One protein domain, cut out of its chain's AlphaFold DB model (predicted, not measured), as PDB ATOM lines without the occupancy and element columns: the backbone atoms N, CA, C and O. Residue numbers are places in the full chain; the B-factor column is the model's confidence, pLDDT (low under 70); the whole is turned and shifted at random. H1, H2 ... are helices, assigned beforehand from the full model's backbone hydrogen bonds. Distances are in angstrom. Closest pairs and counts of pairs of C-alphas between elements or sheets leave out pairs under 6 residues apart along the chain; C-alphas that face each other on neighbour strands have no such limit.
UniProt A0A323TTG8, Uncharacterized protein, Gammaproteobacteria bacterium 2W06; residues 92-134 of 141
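Overview. This is residues 92 to 134 of the 141 residues of an uncharacterized protein of Gammaproteobacteria bacterium 2W06 (UniProt A0A323TTG8). Two helices, H2 and the shorter H1, fold back on each other as a helical hairpin, and the long loop between them, residues 104 to 117, swings out at one end. The printed part has 43 residues with two named helices, H1 then H2, no named strand, and the class all helix. It is only just loose, close to compact, with a radius of gyration of the C-alphas of 11.1 A, and elongated, spanning 36 by 19 by 13 A.

Arrangement. Start with H2, residues 118 to 132, and look from Trp 128 to Leu 95 in H1, residues 92 to 103: their C-alphas, 5.9 A apart, are the closest of the two helices. H1 and H2 touch and form a hairpin, running opposite ways at a shallow tilt of 34.6 degrees, only just short of steep. In both helices every O i to N i+4 pair is within hydrogen-bond range.

Along the chain. Find C-alpha 118 at (233.686, 220.856, 241.981); from there H2 runs 21.1 A to C-alpha 132 at (220.117, 216.799, 257.633). H1 begins at C-alpha 92 at (229.463, 217.472, 260.907) and is 16.4 A long.

Size, cuts and confidence. The two C-alphas farthest apart are those of Ala 112 and Ser 134, 35.9 A. The link from H1 to H2 is long, with 14 residues. The printed part has no cut, and no printed residue has a pLDDT under 70.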
ATOM      1  N   LEU A  92     228.059 217.372 261.307       90.06
ATOM      2  CA  LEU A  92     229.463 217.472 260.907       90.06
ATOM      3  C   LEU A  92     230.117 216.098 260.699       90.06
ATOM      4  O   LEU A  92     230.882 215.937 259.752       90.06
ATOM      5  N   ALA A  93     229.800 215.112 261.541       89.44
ATOM      6  CA  ALA A  93     230.317 213.754 261.403       89.44
ATOM      7  C   ALA A  93     229.798 213.086 260.124       89.44
ATOM      8  O   ALA A  93     230.576 212.513 259.365       89.44
ATOM      9  N   GLN A  94     228.509 213.264 259.822       91.00
ATOM     10  CA  GLN A  94     227.910 212.785 258.573       91.00
ATOM     11  C   GLN A  94     228.578 213.425 257.342       91.00
ATOM     12  O   GLN A  94     228.900 212.737 256.372       91.00
ATOM     13  N   LEU A  95     228.841 214.740 257.376       93.19
ATOM     14  CA  LEU A  95     229.564 215.436 256.305       93.19
ATOM     15  C   LEU A  95     230.993 214.903 256.141       93.19
ATOM     16  O   LEU A  95     231.452 214.714 255.015       93.19
ATOM     17  N   PHE A  96     231.691 214.664 257.252       92.38
ATOM     18  CA  PHE A  96     233.027 214.079 257.237       92.38
ATOM     19  C   PHE A  96     233.023 212.674 256.623       92.38
ATOM     20  O   PHE A  96     233.858 212.400 255.764       92.38
ATOM     21  N   GLY A  97     232.061 211.821 256.984       91.31
ATOM     22  CA  GLY A  97     231.895 210.491 256.389       91.31
ATOM     23  C   GLY A  97     231.718 210.553 254.870       91.31
ATOM     24  O   GLY A  97     232.460 209.902 254.137       91.31
ATOM     25  N   LEU A  98     230.829 211.427 254.382       92.81
ATOM     26  CA  LEU A  98     230.622 211.648 252.944       92.81
ATOM     27  C   LEU A  98     231.891 212.144 252.229       92.81
ATOM     28  O   LEU A  98     232.161 211.756 251.092       92.81
ATOM     29  N   LEU A  99     232.679 213.008 252.879       92.81
ATOM     30  CA  LEU A  99     233.973 213.459 252.357       92.81
ATOM     31  C   LEU A  99     234.983 212.309 252.290       92.81
ATOM     32  O   LEU A  99     235.641 212.144 251.264       92.81
ATOM     33  N   ALA A 100     235.104 211.525 253.361       91.88
ATOM     34  CA  ALA A 100     236.029 210.402 253.441       91.88
ATOM     35  C   ALA A 100     235.709 209.334 252.384       91.88
ATOM     36  O   ALA A 100     236.614 208.862 251.695       91.88
ATOM     37  N   GLU A 101     234.427 209.018 252.190       91.56
ATOM     38  CA  GLU A 101     233.962 208.078 251.168       91.56
ATOM     39  C   GLU A 101     234.256 208.585 249.748       91.56
ATOM     40  O   GLU A 101     234.816 207.853 248.932       91.56
ATOM     41  N   ALA A 102     233.958 209.857 249.465       89.19
ATOM     42  CA  ALA A 102     234.212 210.459 248.157       89.19
ATOM     43  C   ALA A 102     235.710 210.558 247.812       89.19
ATOM     44  O   ALA A 102     236.080 210.520 246.638       89.19
ATOM     45  N   ILE A 103     236.575 210.704 248.821       90.31
ATOM     46  CA  ILE A 103     238.032 210.645 248.647       90.31
ATOM     47  C   ILE A 103     238.475 209.197 248.415       90.31
ATOM     48  O   ILE A 103     239.271 208.935 247.507       90.31
ATOM     49  N   GLY A 104     237.945 208.265 249.208       88.94
ATOM     50  CA  GLY A 104     238.215 206.836 249.123       88.94
ATOM     51  C   GLY A 104     239.694 206.467 249.306       88.94
ATOM     52  O   GLY A 104     240.572 207.302 249.517       88.94
ATOM     53  N   GLY A 105     240.004 205.175 249.180       88.25
ATOM     54  CA  GLY A 105     241.367 204.667 249.408       88.25
ATOM     55  C   GLY A 105     242.403 205.071 248.349       88.25
ATOM     56  O   GLY A 105     243.599 204.995 248.601       88.25
ATOM     57  N   LYS A 106     241.967 205.504 247.158       86.19
ATOM     58  CA  LYS A 106     242.865 205.945 246.070       86.19
ATOM     59  C   LYS A 106     243.135 207.451 246.089       86.19
ATOM     60  O   LYS A 106     243.963 207.925 245.312       86.19
ATOM     61  N   GLY A 107     242.450 208.186 246.965       85.94
ATOM     62  CA  GLY A 107     242.465 209.637 246.985       85.94
ATOM     63  C   GLY A 107     241.689 210.255 245.822       85.94
ATOM     64  O   GLY A 107     241.434 209.639 244.783       85.94
ATOM     65  N   LEU A 108     241.350 211.531 245.986       88.50
ATOM     66  CA  LEU A 108     240.699 212.324 244.955       88.50
ATOM     67  C   LEU A 108     241.719 213.250 244.298       88.50
ATOM     68  O   LEU A 108     242.390 214.036 244.970       88.50
ATOM     69  N   LYS A 109     241.824 213.192 242.967       89.69
ATOM     70  CA  LYS A 109     242.732 214.072 242.226       89.69
ATOM     71  C   LYS A 109     242.283 215.524 242.373       89.69
ATOM     72  O   LYS A 109     241.181 215.875 241.958       89.69
ATOM     73  N   SER A 110     243.149 216.367 242.921       89.25
ATOM     74  CA  SER A 110     242.899 217.800 243.033       89.25
ATOM     75  C   SER A 110     242.866 218.485 241.661       89.25
ATOM     76  O   SER A 110     243.346 217.974 240.644       89.25
ATOM     77  N   THR A 111     242.264 219.673 241.619       89.56
ATOM     78  CA  THR A 111     242.346 220.552 240.443       89.56
ATOM     79  C   THR A 111     243.791 221.008 240.202       89.56
ATOM     80  O   THR A 111     244.630 220.926 241.094       89.56
ATOM     81  N   ALA A 112     244.081 221.591 239.036       89.44
ATOM     82  CA  ALA A 112     245.412 222.128 238.724       89.44
ATOM     83  C   ALA A 112     245.929 223.182 239.732       89.44
ATOM     84  O   ALA A 112     247.128 223.421 239.800       89.44
ATOM     85  N   LYS A 113     245.039 223.803 240.521       92.06
ATOM     86  CA  LYS A 113     245.379 224.763 241.589       92.06
ATOM     87  C   LYS A 113     245.423 224.137 242.991       92.06
ATOM     88  O   LYS A 113     245.505 224.867 243.968       92.06
ATOM     89  N   GLY A 114     245.284 222.817 243.109       89.00
ATOM     90  CA  GLY A 114     245.249 222.108 244.391       89.00
ATOM     91  C   GLY A 114     243.883 222.084 245.091       89.00
ATOM     92  O   GLY A 114     243.743 221.412 246.105       89.00
ATOM     93  N   ASN A 115     242.852 222.742 244.550       90.69
ATOM     94  CA  ASN A 115     241.513 222.741 245.155       90.69
ATOM     95  C   ASN A 115     240.796 221.394 244.998       90.69
ATOM     96  O   ASN A 115     241.050 220.662 244.033       90.69
ATOM     97  N   PHE A 116     239.819 221.142 245.872       89.00
ATOM     98  CA  PHE A 116     238.902 220.012 245.742       89.00
ATOM     99  C   PHE A 116     238.048 220.139 244.462       89.00
ATOM    100  O   PHE A 116     237.559 221.231 244.149       89.00
ATOM    101  N   PRO A 117     237.866 219.058 243.683       91.56
ATOM    102  CA  PRO A 117     237.063 219.091 242.468       91.56
ATOM    103  C   PRO A 117     235.592 219.449 242.718       91.56
ATOM    104  O   PRO A 117     234.934 218.926 243.616       91.56
ATOM    105  N   ARG A 118     235.045 220.305 241.848       92.94
ATOM    106  CA  ARG A 118     233.686 220.856 241.981       92.94
ATOM    107  C   ARG A 118     232.577 219.799 241.986       92.94
ATOM    108  O   ARG A 118     231.591 219.982 242.696       92.94
ATOM    109  N   ASN A 119     232.686 218.764 241.153       92.19
ATOM    110  CA  ASN A 119     231.622 217.763 241.004       92.19
ATOM    111  C   ASN A 119     231.454 216.929 242.288       92.19
ATOM    112  O   ASN A 119     230.367 216.995 242.858       92.19
ATOM    113  N   PRO A 120     232.523 216.319 242.838       91.44
ATOM    114  CA  PRO A 120     232.508 215.719 244.172       91.44
ATOM    115  C   PRO A 120     231.960 216.647 245.263       91.44
ATOM    116  O   PRO A 120     231.052 216.255 245.987       91.44
ATOM    117  N   CYS A 121     232.411 217.910 245.342       92.75
ATOM    118  CA  CYS A 121     231.849 218.866 246.313       92.75
ATOM    119  C   CYS A 121     230.325 219.002 246.188       92.75
ATOM    120  O   CYS A 121     229.617 219.075 247.191       92.75
ATOM    121  N   ARG A 122     229.812 219.080 244.955       94.44
ATOM    122  CA  ARG A 122     228.377 219.233 244.698       94.44
ATOM    123  C   ARG A 122     227.603 217.995 245.138       94.44
ATOM    124  O   ARG A 122     226.553 218.148 245.755       94.44
ATOM    125  N   GLU A 123     228.104 216.809 244.817       94.06
ATOM    126  CA  GLU A 123     227.476 215.531 245.164       94.06
ATOM    127  C   GLU A 123     227.421 215.338 246.683       94.06
ATOM    128  O   GLU A 123     226.341 215.104 247.227       94.06
ATOM    129  N   ILE A 124     228.539 215.574 247.375       94.56
ATOM    130  CA  ILE A 124     228.634 215.528 248.842       94.56
ATOM    131  C   ILE A 124     227.636 216.498 249.477       94.56
ATOM    132  O   ILE A 124     226.862 216.123 250.354       94.56
ATOM    133  N   MET A 125     227.598 217.745 249.003       94.38
ATOM    134  CA  MET A 125     226.695 218.766 249.535       94.38
ATOM    135  C   MET A 125     225.217 218.404 249.317       94.38
ATOM    136  O   MET A 125     224.371 218.683 250.167       94.38
ATOM    137  N   GLN A 126     224.879 217.783 248.184       94.25
ATOM    138  CA  GLN A 126     223.524 217.298 247.925       94.25
ATOM    139  C   GLN A 126     223.159 216.122 248.836       94.25
ATOM    140  O   GLN A 126     222.053 216.112 249.371       94.25
ATOM    141  N   ALA A 127     224.069 215.167 249.039       92.94
ATOM    142  CA  ALA A 127     223.863 214.039 249.945       92.94
ATOM    143  C   ALA A 127     223.682 214.512 251.394       92.94
ATOM    144  O   ALA A 127     222.684 214.176 252.029       92.94
ATOM    145  N   TRP A 128     224.566 215.390 251.872       94.38
ATOM    146  CA  TRP A 128     224.498 215.930 253.227       94.38
ATOM    147  C   TRP A 128     223.205 216.716 253.473       94.38
ATOM    148  O   TRP A 128     222.546 216.511 254.488       94.38
ATOM    149  N   ARG A 129     222.756 217.540 252.509       92.19
ATOM    150  CA  ARG A 129     221.454 218.233 252.601       92.19
ATOM    151  C   ARG A 129     220.279 217.278 252.745       92.19
ATOM    152  O   ARG A 129     219.324 217.636 253.422       92.19
ATOM    153  N   ARG A 130     220.304 216.122 252.080       90.75
ATOM    154  CA  ARG A 130     219.227 215.134 252.216       90.75
ATOM    155  C   ARG A 130     219.228 214.538 253.616       90.75
ATOM    156  O   ARG A 130     218.166 214.478 254.216       90.75
ATOM    157  N   LEU A 131     220.398 214.178 254.143       87.12
ATOM    158  CA  LEU A 131     220.534 213.620 255.491       87.12
ATOM    159  C   LEU A 131     220.015 214.583 256.567       87.12
ATOM    160  O   LEU A 131     219.132 214.218 257.332       87.12
ATOM    161  N   ILE A 132     220.469 215.841 256.567       88.31
ATOM    162  CA  ILE A 132     220.117 216.799 257.633       88.31
ATOM    163  C   ILE A 132     218.690 217.358 257.543       88.31
ATOM    164  O   ILE A 132     218.186 217.891 258.523       88.31
ATOM    165  N   ASN A 133     218.054 217.288 256.368       85.94
ATOM    166  CA  ASN A 133     216.667 217.730 256.171       85.94
ATOM    167  C   ASN A 133     215.678 216.554 256.132       85.94
ATOM    168  O   ASN A 133     214.506 216.756 255.813       85.94
ATOM    169  N   SER A 134     216.136 215.327 256.400       73.81
ATOM    170  CA  SER A 134     215.237 214.182 256.505       73.81
ATOM    171  C   SER A 134     214.457 214.273 257.820       73.81
ATOM    172  O   SER A 134     215.050 214.605 258.848       73.81
TER     173      SER A 134